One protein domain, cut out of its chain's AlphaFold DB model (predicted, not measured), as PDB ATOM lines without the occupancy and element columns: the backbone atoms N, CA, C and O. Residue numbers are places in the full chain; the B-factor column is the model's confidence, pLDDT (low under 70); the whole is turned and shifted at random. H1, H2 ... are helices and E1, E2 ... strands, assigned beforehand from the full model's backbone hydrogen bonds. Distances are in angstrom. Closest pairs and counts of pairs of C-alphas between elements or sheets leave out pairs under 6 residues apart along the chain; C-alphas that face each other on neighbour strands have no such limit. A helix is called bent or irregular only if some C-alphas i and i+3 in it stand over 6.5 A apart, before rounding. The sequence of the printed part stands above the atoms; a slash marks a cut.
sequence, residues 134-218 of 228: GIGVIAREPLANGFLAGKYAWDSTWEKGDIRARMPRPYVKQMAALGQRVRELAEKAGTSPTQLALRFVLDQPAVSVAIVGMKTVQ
ATOM      1  N   GLY A 134     136.486 138.873  33.905       95.50
ATOM      2  CA  GLY A 134     136.267 138.744  35.349       95.50
ATOM      3  C   GLY A 134     136.867 139.886  36.179       95.50
ATOM      4  O   GLY A 134     137.196 139.683  37.344       95.50
ATOM      5  N   ILE A 135     137.029 141.073  35.588       97.06
ATOM      6  CA  ILE A 135     137.649 142.242  36.225       97.06
ATOM      7  C   ILE A 135     136.596 143.044  36.991       97.06
ATOM      8  O   ILE A 135     135.558 143.410  36.437       97.06
ATOM      9  N   GLY A 136     136.884 143.377  38.253       97.94
ATOM     10  CA  GLY A 136     136.021 144.246  39.053       97.94
ATOM     11  C   GLY A 136     136.083 145.701  38.583       97.94
ATOM     12  O   GLY A 136     137.165 146.286  38.496       97.94
ATOM     13  N   VAL A 137     134.934 146.323  38.318       98.44
ATOM     14  CA  VAL A 137     134.872 147.727  37.879       98.44
ATOM     15  C   VAL A 137     134.484 148.634  39.041       98.44
ATOM     16  O   VAL A 137     133.435 148.463  39.667       98.44
ATOM     17  N   ILE A 138     135.314 149.645  39.286       98.56
ATOM     18  CA  ILE A 138     135.073 150.699  40.272       98.56
ATOM     19  C   ILE A 138     134.697 151.984  39.520       98.56
ATOM     20  O   ILE A 138     135.540 152.626  38.891       98.56
ATOM     21  N   ALA A 139     133.432 152.392  39.591       98.12
ATOM     22  CA  ALA A 139     132.968 153.624  38.964       98.12
ATOM     23  C   ALA A 139     133.449 154.856  39.750       98.12
ATOM     24  O   ALA A 139     133.086 155.071  40.911       98.12
ATOM     25  N   ARG A 140     134.267 155.682  39.095       96.19
ATOM     26  CA  ARG A 140     134.801 156.951  39.592       96.19
ATOM     27  C   ARG A 140     133.981 158.126  39.073       96.19
ATOM     28  O   ARG A 140     133.424 158.092  37.980       96.19
ATOM     29  N   GLU A 141     133.946 159.201  39.861       95.81
ATOM     30  CA  GLU A 141     133.183 160.419  39.554       95.81
ATOM     31  C   GLU A 141     131.697 160.155  39.214       95.81
ATOM     32  O   GLU A 141     131.173 160.765  38.278       95.81
ATOM     33  N   PRO A 142     130.965 159.324  39.986       97.31
ATOM     34  CA  PRO A 142     129.588 158.953  39.643       97.31
ATOM     35  C   PRO A 142     128.623 160.154  39.644       97.31
ATOM     36  O   PRO A 142     127.605 160.145  38.962       97.31
ATOM     37  N   LEU A 143     128.968 161.234  40.357       97.25
ATOM     38  CA  LEU A 143     128.195 162.482  40.407       97.25
ATOM     39  C   LEU A 143     128.754 163.604  39.515       97.25
ATOM     40  O   LEU A 143     128.337 164.756  39.658       97.25
ATOM     41  N   ALA A 144     129.737 163.306  38.659       95.31
ATOM     42  CA  ALA A 144     130.450 164.267  37.814       95.31
ATOM     43  C   ALA A 144     130.839 165.546  38.579       95.31
ATOM     44  O   ALA A 144     130.315 166.627  38.328       95.31
ATOM     45  N   ASN A 145     131.712 165.430  39.585       92.75
ATOM     46  CA  ASN A 145     132.149 166.560  40.428       92.75
ATOM     47  C   ASN A 145     130.998 167.294  41.167       92.75
ATOM     48  O   ASN A 145     131.122 168.454  41.577       92.75
ATOM     49  N   GLY A 146     129.875 166.600  41.371       94.19
ATOM     50  CA  GLY A 146     128.689 167.079  42.077       94.19
ATOM     51  C   GLY A 146     127.658 167.783  41.194       94.19
ATOM     52  O   GLY A 146     126.652 168.238  41.733       94.19
ATOM     53  N   PHE A 147     127.877 167.880  39.877       96.62
ATOM     54  CA  PHE A 147     126.892 168.448  38.950       96.62
ATOM     55  C   PHE A 147     125.612 167.609  38.885       96.62
ATOM     56  O   PHE A 147     124.520 168.174  38.888       96.62
ATOM     57  N   LEU A 148     125.724 166.276  38.913       97.38
ATOM     58  CA  LEU A 148     124.562 165.379  38.818       97.38
ATOM     59  C   LEU A 148     123.721 165.326  40.103       97.38
ATOM     60  O   LEU A 148     122.597 164.849  40.072       97.38
ATOM     61  N   ALA A 149     124.208 165.908  41.202       95.25
ATOM     62  CA  ALA A 149     123.404 166.146  42.401       95.25
ATOM     63  C   ALA A 149     122.447 167.355  42.254       95.25
ATOM     64  O   ALA A 149     121.784 167.740  43.211       95.25
ATOM     65  N   GLY A 150     122.409 168.017  41.087       94.31
ATOM     66  CA  GLY A 150     121.438 169.076  40.772       94.31
ATOM     67  C   GLY A 150     121.629 170.402  41.522       94.31
ATOM     68  O   GLY A 150     120.779 171.284  41.434       94.31
ATOM     69  N   LYS A 151     122.738 170.564  42.254       91.44
ATOM     70  CA  LYS A 151     122.987 171.716  43.142       91.44
ATOM     71  C   LYS A 151     123.649 172.928  42.486       91.44
ATOM     72  O   LYS A 151     123.744 173.973  43.120       91.44
ATOM     73  N   TYR A 152     124.166 172.785  41.266       95.56
ATOM     74  CA  TYR A 152     124.920 173.845  40.590       95.56
ATOM     75  C   TYR A 152     124.106 174.500  39.475       95.56
ATOM     76  O   TYR A 152     123.386 173.835  38.728       95.56
ATOM     77  N   ALA A 153     124.264 175.816  39.362       95.06
ATOM     78  CA  ALA A 153     123.756 176.640  38.274       95.06
ATOM     79  C   ALA A 153     124.879 176.967  37.272       95.06
ATOM     80  O   ALA A 153     126.064 176.766  37.543       95.06
ATOM     81  N   TRP A 154     124.508 177.474  36.094       93.44
ATOM     82  CA  TRP A 154     125.456 177.790  35.014       93.44
ATOM     83  C   TRP A 154     126.475 178.872  35.401       93.44
ATOM     84  O   TRP A 154     127.566 178.931  34.830       93.44
ATOM     85  N   ASP A 155     126.114 179.730  36.351       94.25
ATOM     86  CA  ASP A 155     126.912 180.842  36.840       94.25
ATOM     87  C   ASP A 155     127.692 180.519  38.120       94.25
ATOM     88  O   ASP A 155     128.506 181.345  38.528       94.25
ATOM     89  N   SER A 156     127.532 179.312  38.685       94.81
ATOM     90  CA  SER A 156     128.208 178.884  39.915       94.81
ATOM     91  C   SER A 156     129.716 179.138  39.874       94.81
ATOM     92  O   SER A 156     130.375 179.002  38.834       94.81
ATOM     93  N   THR A 157     130.254 179.525  41.027       93.12
ATOM     94  CA  THR A 157     131.665 179.837  41.245       93.12
ATOM     95  C   THR A 157     132.210 179.007  42.400       93.12
ATOM     96  O   THR A 157     131.462 178.492  43.232       93.12
ATOM     97  N   TRP A 158     133.531 178.840  42.426       93.81
ATOM     98  CA  TRP A 158     134.227 178.044  43.431       93.81
ATOM     99  C   TRP A 158     135.475 178.773  43.912       93.81
ATOM    100  O   TRP A 158     136.034 179.609  43.198       93.81
ATOM    101  N   GLU A 159     135.912 178.437  45.122       91.81
ATOM    102  CA  GLU A 159     137.131 178.981  45.712       91.81
ATOM    103  C   GLU A 159     138.387 178.563  44.936       91.81
ATOM    104  O   GLU A 159     138.429 177.555  44.219       91.81
ATOM    105  N   LYS A 160     139.459 179.342  45.111       85.88
ATOM    106  CA  LYS A 160     140.765 179.040  44.527       85.88
ATOM    107  C   LYS A 160     141.264 177.688  45.046       85.88
ATOM    108  O   LYS A 160     141.431 177.503  46.244       85.88
ATOM    109  N   GLY A 161     141.562 176.773  44.126       82.50
ATOM    110  CA  GLY A 161     142.032 175.420  44.443       82.50
ATOM    111  C   GLY A 161     140.994 174.331  44.176       82.50
ATOM    112  O   GLY A 161     141.374 173.176  44.018       82.50
ATOM    113  N   ASP A 162     139.717 174.689  44.023       88.31
ATOM    114  CA  ASP A 162     138.693 173.752  43.564       88.31
ATOM    115  C   ASP A 162     138.917 173.380  42.089       88.31
ATOM    116  O   ASP A 162     139.163 174.245  41.242       88.31
ATOM    117  N   ILE A 163     138.804 172.091  41.758       85.81
ATOM    118  CA  ILE A 163     138.960 171.601  40.382       85.81
ATOM    119  C   ILE A 163     137.948 172.246  39.424       85.81
ATOM    120  O   ILE A 163     138.278 172.533  38.274       85.81
ATOM    121  N   ARG A 164     136.740 172.556  39.905       90.94
ATOM    122  CA  ARG A 164     135.670 173.169  39.106       90.94
ATOM    123  C   ARG A 164     135.958 174.618  38.752       90.94
ATOM    124  O   ARG A 164     135.540 175.067  37.691       90.94
ATOM    125  N   ALA A 165     136.744 175.324  39.569       90.31
ATOM    126  CA  ALA A 165     137.199 176.676  39.245       90.31
ATOM    127  C   ALA A 165     138.085 176.710  37.985       90.31
ATOM    128  O   ALA A 165     138.208 177.754  37.349       90.31
ATOM    129  N   ARG A 166     138.696 175.574  37.617       88.50
ATOM    130  CA  ARG A 166     139.549 175.422  36.428       88.50
ATOM    131  C   ARG A 166     138.795 174.882  35.208       88.50
ATOM    132  O   ARG A 166     139.382 174.778  34.135       88.50
ATOM    133  N   MET A 167     137.518 174.516  35.351       89.31
ATOM    134  CA  MET A 167     136.729 173.956  34.252       89.31
ATOM    135  C   MET A 167     136.279 175.055  33.272       89.31
ATOM    136  O   MET A 167     135.866 176.134  33.709       89.31
ATOM    137  N   PRO A 168     136.281 174.798  31.948       91.50
ATOM    138  CA  PRO A 168     135.779 175.758  30.967       91.50
ATOM    139  C   PRO A 168     134.316 176.146  31.230       91.50
ATOM    140  O   PRO A 168     133.470 175.283  31.466       91.50
ATOM    141  N   ARG A 169     133.969 177.438  31.124       92.00
ATOM    142  CA  ARG A 169     132.584 177.910  31.352       92.00
ATOM    143  C   ARG A 169     131.530 177.232  30.462       92.00
ATOM    144  O   ARG A 169     130.464 176.922  30.991       92.00
ATOM    145  N   PRO A 170     131.787 176.937  29.170       90.94
ATOM    146  CA  PRO A 170     130.847 176.159  28.362       90.94
ATOM    147  C   PRO A 170     130.561 174.771  28.948       90.94
ATOM    148  O   PRO A 170     129.401 174.367  29.016       90.94
ATOM    149  N   TYR A 171     131.593 174.086  29.451       89.44
ATOM    150  CA  TYR A 171     131.453 172.784  30.100       89.44
ATOM    151  C   TYR A 171     130.634 172.884  31.394       89.44
ATOM    152  O   TYR A 171     129.691 172.123  31.587       89.44
ATOM    153  N   VAL A 172     130.918 173.878  32.245       93.44
ATOM    154  CA  VAL A 172     130.134 174.138  33.467       93.44
ATOM    155  C   VAL A 172     128.655 174.361  33.141       93.44
ATOM    156  O   VAL A 172     127.789 173.776  33.787       93.44
ATOM    157  N   LYS A 173     128.352 175.163  32.112       94.88
ATOM    158  CA  LYS A 173     126.974 175.422  31.673       94.88
ATOM    159  C   LYS A 173     126.272 174.141  31.214       94.88
ATOM    160  O   LYS A 173     125.126 173.915  31.598       94.88
ATOM    161  N   GLN A 174     126.949 173.306  30.427       95.19
ATOM    162  CA  GLN A 174     126.416 172.022  29.966       95.19
ATOM    163  C   GLN A 174     126.139 171.071  31.139       95.19
ATOM    164  O   GLN A 174     125.045 170.516  31.237       95.19
ATOM    165  N   MET A 175     127.092 170.930  32.061       96.50
ATOM    166  CA  MET A 175     126.954 170.043  33.217       96.50
ATOM    167  C   MET A 175     125.892 170.525  34.208       96.50
ATOM    168  O   MET A 175     125.154 169.706  34.752       96.50
ATOM    169  N   ALA A 176     125.757 171.838  34.412       97.19
ATOM    170  CA  ALA A 176     124.680 172.405  35.219       97.19
ATOM    171  C   ALA A 176     123.302 172.127  34.594       97.19
ATOM    172  O   ALA A 176     122.387 171.709  35.299       97.19
ATOM    173  N   ALA A 177     123.155 172.289  33.273       97.69
ATOM    174  CA  ALA A 177     121.908 171.973  32.575       97.69
ATOM    175  C   ALA A 177     121.547 170.480  32.682       97.69
ATOM    176  O   ALA A 177     120.391 170.146  32.943       97.69
ATOM    177  N   LEU A 178     122.533 169.588  32.544       98.00
ATOM    178  CA  LEU A 178     122.333 168.155  32.760       98.00
ATOM    179  C   LEU A 178     121.910 167.857  34.206       98.00
ATOM    180  O   LEU A 178     120.950 167.123  34.420       98.00
ATOM    181  N   GLY A 179     122.562 168.479  35.192       98.06
ATOM    182  CA  GLY A 179     122.192 168.361  36.602       98.06
ATOM    183  C   GLY A 179     120.747 168.785  36.885       98.06
ATOM    184  O   GLY A 179     120.051 168.106  37.636       98.06
ATOM    185  N   GLN A 180     120.259 169.853  36.241       98.00
ATOM    186  CA  GLN A 180     118.851 170.261  36.352       98.00
ATOM    187  C   GLN A 180     117.895 169.218  35.762       98.00
ATOM    188  O   GLN A 180     116.850 168.946  36.340       98.00
ATOM    189  N   ARG A 181     118.269 168.567  34.655       98.06
ATOM    190  CA  ARG A 181     117.468 167.479  34.065       98.06
ATOM    191  C   ARG A 181     117.427 166.243  34.954       98.06
ATOM    192  O   ARG A 181     116.359 165.664  35.121       98.06
ATOM    193  N   VAL A 182     118.545 165.879  35.581       98.06
ATOM    194  CA  VAL A 182     118.561 164.813  36.598       98.06
ATOM    195  C   VAL A 182     117.651 165.180  37.770       98.06
ATOM    196  O   VAL A 182     116.884 164.339  38.224       98.06
ATOM    197  N   ARG A 183     117.671 166.441  38.217       97.56
ATOM    198  CA  ARG A 183     116.798 166.925  39.293       97.56
ATOM    199  C   ARG A 183     115.313 166.810  38.948       97.56
ATOM    200  O   ARG A 183     114.559 166.268  39.746       97.56
ATOM    201  N   GLU A 184     114.909 167.239  37.755       97.69
ATOM    202  CA  GLU A 184     113.525 167.107  37.270       97.69
ATOM    203  C   GLU A 184     113.063 165.641  37.185       97.69
ATOM    204  O   GLU A 184     111.904 165.331  37.462       97.69
ATOM    205  N   LEU A 185     113.952 164.727  36.782       97.62
ATOM    206  CA  LEU A 185     113.652 163.293  36.736       97.62
ATOM    207  C   LEU A 185     113.551 162.686  38.137       97.62
ATOM    208  O   LEU A 185     112.650 161.890  38.387       97.62
ATOM    209  N   ALA A 186     114.434 163.089  39.048       96.62
ATOM    210  CA  ALA A 186     114.426 162.626  40.428       96.62
ATOM    211  C   ALA A 186     113.150 163.057  41.165       96.62
ATOM    212  O   ALA A 186     112.514 162.229  41.811       96.62
ATOM    213  N   GLU A 187     112.706 164.304  40.970       96.50
ATOM    214  CA  GLU A 187     111.435 164.805  41.508       96.50
ATOM    215  C   GLU A 187     110.240 163.964  41.028       96.50
ATOM    216  O   GLU A 187     109.388 163.587  41.831       96.50
ATOM    217  N   LYS A 188     110.193 163.604  39.737       96.56
ATOM    218  CA  LYS A 188     109.140 162.727  39.187       96.56
ATOM    219  C   LYS A 188     109.185 161.308  39.750       96.56
ATOM    220  O   LYS A 188     108.143 160.671  39.857       96.56
ATOM    221  N   ALA A 189     110.378 160.818  40.067       94.06
ATOM    222  CA  ALA A 189     110.597 159.494  40.636       94.06
ATOM    223  C   ALA A 189     110.474 159.464  42.172       94.06
ATOM    224  O   ALA A 189     110.606 158.396  42.757       94.06
ATOM    225  N   GLY A 190     110.224 160.605  42.828       94.62
ATOM    226  CA  GLY A 190     110.120 160.680  44.289       94.62
ATOM    227  C   GLY A 190     111.434 160.401  45.027       94.62
ATOM    228  O   GLY A 190     111.404 159.984  46.178       94.62
ATOM    229  N   THR A 191     112.581 160.623  44.379       94.62
ATOM    230  CA  THR A 191     113.930 160.354  44.909       94.62
ATOM    231  C   THR A 191     114.793 161.615  44.840       94.62
ATOM    232  O   THR A 191     114.422 162.606  44.205       94.62
ATOM    233  N   SER A 192     115.979 161.600  45.451       95.81
ATOM    234  CA  SER A 192     116.937 162.691  45.269       95.81
ATOM    235  C   SER A 192     117.724 162.599  43.944       95.81
ATOM    236  O   SER A 192     117.924 161.505  43.404       95.81
ATOM    237  N   PRO A 193     118.248 163.724  43.410       96.56
ATOM    238  CA  PRO A 193     119.099 163.711  42.215       96.56
ATOM    239  C   PRO A 193     120.389 162.905  42.418       96.56
ATOM    240  O   PRO A 193     120.847 162.221  41.504       96.56
ATOM    241  N   THR A 194     120.959 162.963  43.627       96.44
ATOM    242  CA  THR A 194     122.142 162.188  44.017       96.44
ATOM    243  C   THR A 194     121.854 160.696  43.909       96.44
ATOM    244  O   THR A 194     122.579 159.974  43.230       96.44
ATOM    245  N   GLN A 195     120.765 160.251  44.531       96.06
ATOM    246  CA  GLN A 195     120.343 158.856  44.565       96.06
ATOM    247  C   GLN A 195     120.012 158.326  43.170       96.06
ATOM    248  O   GLN A 195     120.425 157.217  42.834       96.06
ATOM    249  N   LEU A 196     119.338 159.125  42.334       96.62
ATOM    250  CA  LEU A 196     119.046 158.757  40.949       96.62
ATOM    251  C   LEU A 196     120.331 158.586  40.124       96.62
ATOM    252  O   LEU A 196     120.477 157.605  39.397       96.62
ATOM    253  N   ALA A 197     121.280 159.518  40.248       97.12
ATOM    254  CA  ALA A 197     122.550 159.455  39.526       97.12
ATOM    255  C   ALA A 197     123.430 158.278  39.979       97.12
ATOM    256  O   ALA A 197     124.048 157.621  39.142       97.12
ATOM    257  N   LEU A 198     123.475 157.988  41.285       97.12
ATOM    258  CA  LEU A 198     124.174 156.812  41.811       97.12
ATOM    259  C   LEU A 198     123.513 155.517  41.343       97.12
ATOM    260  O   LEU A 198     124.220 154.590  40.953       97.12
ATOM    261  N   ARG A 199     122.177 155.458  41.321       95.88
ATOM    262  CA  ARG A 199     121.462 154.269  40.856       95.88
ATOM    263  C   ARG A 199     121.737 153.973  39.391       95.88
ATOM    264  O   ARG A 199     122.039 152.834  39.074       95.88
ATOM    265  N   PHE A 200     121.734 154.995  38.536       97.12
ATOM    266  CA  PHE A 200     122.128 154.848  37.132       97.12
ATOM    267  C   PHE A 200     123.493 154.152  36.985       97.12
ATOM    268  O   PHE A 200     123.657 153.283  36.137       97.12
ATOM    269  N   VAL A 201     124.464 154.517  37.829       97.88
ATOM    270  CA  VAL A 201     125.799 153.907  37.829       97.88
ATOM    271  C   VAL A 201     125.773 152.467  38.348       97.88
ATOM    272  O   VAL A 201     126.415 151.606  37.760       97.88
ATOM    273  N   LEU A 202     125.057 152.205  39.445       96.75
ATOM    274  CA  LEU A 202     125.005 150.888  40.092       96.75
ATOM    275  C   LEU A 202     124.133 149.868  39.342       96.75
ATOM    276  O   LEU A 202     124.320 148.670  39.526       96.75
ATOM    277  N   ASP A 203     123.206 150.321  38.496       96.19
ATOM    278  CA  ASP A 203     122.371 149.459  37.647       96.19
ATOM    279  C   ASP A 203     123.111 148.879  36.441       96.19
ATOM    280  O   ASP A 203     122.594 147.984  35.775       96.19
ATOM    281  N   GLN A 204     124.315 149.368  36.147       96.88
ATOM    282  CA  GLN A 204     125.160 148.824  35.096       96.88
ATOM    283  C   GLN A 204     125.780 147.489  35.551       96.88
ATOM    284  O   GLN A 204     126.637 147.516  36.437       96.88
ATOM    285  N   PRO A 205     125.454 146.332  34.932       94.50
ATOM    286  CA  PRO A 205     125.930 145.026  35.403       94.50
ATOM    287  C   PRO A 205     127.452 144.852  35.461       94.50
ATOM    288  O   PRO A 205     127.943 144.007  36.207       94.50
ATOM    289  N   ALA A 206     128.210 145.619  34.673       95.44
ATOM    290  CA  ALA A 206     129.669 145.588  34.734       95.44
ATOM    291  C   ALA A 206     130.239 146.296  35.975       95.44
ATOM    292  O   ALA A 206     131.348 145.971  36.392       95.44
ATOM    293  N   VAL A 207     129.513 147.252  36.568       97.75
ATOM    294  CA  VAL A 207     129.969 148.034  37.724       97.75
ATOM    295  C   VAL A 207     129.836 147.205  38.997       97.75
ATOM    296  O   VAL A 207     128.747 146.800  39.385       97.75
ATOM    297  N   SER A 208     130.955 146.990  39.687       97.50
ATOM    298  CA  SER A 208     130.978 146.275  40.968       97.50
ATOM    299  C   SER A 208     130.728 147.209  42.153       97.50
ATOM    300  O   SER A 208     130.115 146.816  43.141       97.50
ATOM    301  N   VAL A 209     131.225 148.448  42.079       97.38
ATOM    302  CA  VAL A 209     131.071 149.463  43.131       97.38
ATOM    303  C   VAL A 209     131.212 150.869  42.549       97.38
ATOM    304  O   VAL A 209     131.955 151.081  41.592       97.38
ATOM    305  N   ALA A 210     130.547 151.853  43.155       97.12
ATOM    306  CA  ALA A 210     130.748 153.270  42.869       97.12
ATOM    307  C   ALA A 210     131.440 153.968  44.047       97.12
ATOM    308  O   ALA A 210     131.014 153.828  45.193       97.12
ATOM    309  N   ILE A 211     132.481 154.758  43.774       96.00
ATOM    310  CA  ILE A 211     133.163 155.564  44.795       96.00
ATOM    311  C   ILE A 211     132.658 157.010  44.763       96.00
ATOM    312  O   ILE A 211     133.021 157.825  43.911       96.00
ATOM    313  N   VAL A 212     131.789 157.337  45.714       95.19
ATOM    314  CA  VAL A 212     131.176 158.661  45.846       95.19
ATOM    315  C   VAL A 212     131.871 159.490  46.929       95.19
ATOM    316  O   VAL A 212     132.218 158.998  47.999       95.19
ATOM    317  N   GLY A 213     132.112 160.769  46.633       91.50
ATOM    318  CA  GLY A 213     132.749 161.696  47.567       91.50
ATOM    319  C   GLY A 213     131.768 162.259  48.596       91.50
ATOM    320  O   GLY A 213     130.628 162.583  48.269       91.50
ATOM    321  N   MET A 214     132.243 162.451  49.824       93.06
ATOM    322  CA  MET A 214     131.486 163.016  50.943       93.06
ATOM    323  C   MET A 214     132.425 163.737  51.917       93.06
ATOM    324  O   MET A 214     133.586 163.365  52.070       93.06
ATOM    325  N   LYS A 215     131.926 164.802  52.545       90.12
ATOM    326  CA  LYS A 215     132.609 165.626  53.555       90.12
ATOM    327  C   LYS A 215     131.793 165.792  54.840       90.12
ATOM    328  O   LYS A 215     132.342 166.239  55.840       90.12
ATOM    329  N   THR A 216     130.498 165.483  54.814       93.75
ATOM    330  CA  THR A 216     129.588 165.617  55.962       93.75
ATOM    331  C   THR A 216     128.784 164.337  56.155       93.75
ATOM    332  O   THR A 216     128.549 163.613  55.191       93.75
ATOM    333  N   VAL A 217     128.323 164.083  57.384       95.81
ATOM    334  CA  VAL A 217     127.459 162.928  57.703       95.81
ATOM    335  C   VAL A 217     126.194 162.935  56.845       95.81
ATOM    336  O   VAL A 217     125.882 161.934  56.227       95.81
ATOM    337  N   GLN A 218     125.566 164.097  56.658       93.31
ATOM    338  CA  GLN A 218     124.402 164.224  55.778       93.31
ATOM    339  C   GLN A 218     124.678 163.764  54.333       93.31
ATOM    340  O   GLN A 218     123.787 163.245  53.677       93.31
TER     341      GLN A 218
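AT A GLANCE: This is residues 134 to 218 of the 228 residues of the protein "Aldo_ket_red domain-containing protein" of Gemmatimonadetes bacterium (UniProt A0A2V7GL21). The short helix H1 sits near the middle and packs on two other helices, the long H3 and the shorter H4, which meet near the later end of H3 and stand about square to each other, as an L. A ribbon of two parallel strands, E1 and E2, lies at one end beyond H1, with the last residues of H4 beside it, and the small helix H2 lies with a long loop at the opposite end. The printed part has 85 residues with four named helices and two named strands, in the order E1 H1 H2 H3 H4 E2; the class is mostly helix. It is only just compact, close to loose, with a radius of gyration of the C-alphas of 13.9 A and spans of 40 by 31 by 28 A.

IN THESE COORDINATES: E1 is residues 136 to 140, 12.8 A from first to last C-alpha, and begins with C-alpha 136 at (136.021, 144.246, 39.053). H1 is residues 144 to 149, 8.6 A long, and is irregular: C-alphas 145 and 148 are 7.8 A apart. H2 is residues 163 to 166. H3, the longest helix, is residues 169 to 189, 30.1 A, beginning at C-alpha 169 (132.584, 177.910, 31.352). H4 is residues 193 to 202, 14.3 A. E2 is residues 207 to 210 and ends with C-alpha 210 at (130.748, 153.270, 42.869).

HOW THE PARTS SIT: E1 and E2 are parallel neighbours at 34 degrees, with N 139 and O 209 2.8 A apart and N 208 and O 137 2.9 A apart, within hydrogen-bond range. With H1, H2, H3 and H4 between them they form a strand-helix-strand unit, two parallel neighbour strands joined through helices. H1 touches H3, which meets it with residues 175 to 183 alone; the closest C-alphas, of Leu 148 and Gly 179, are 4.4 A apart. H1 and H3 run the same way at a tilt of 36 degrees, only just steep. H1 also touches H4, closest at the C-alphas of Ala 149 and Thr 194, 4.5 A, at a steep tilt of 60 degrees, opposite ways. H3 touches H4 with residues 179 to 187 alone, about perpendicular at 89 degrees; the closest C-alphas are those of Arg 183 and Pro 193, 4.9 A. The closest C-alphas of H4 and E2 are those of Leu 202 and Ala 210, 6.8 A. H2 is close to H1 but not clearly touching, closest at the C-alphas of Asn 145 and Arg 164, 7.6 A; H2 and H4 are apart. In H3 and H4 every O i to N i+4 pair is within hydrogen-bond range; in H1 0 of 2 are, beside 2 of 3 O i to N i+3 pairs, and H2 is too short for an i+4 pair.

THE WHOLE: The two C-alphas farthest apart are those of Gly 134 and Asp 155, 43.2 A. The link from H1 to H2, residues 150 to 162, is long, and the other links are tight. The printed part has no cut. The mean pLDDT of the printed part is 94.9, and no printed residue is under 70.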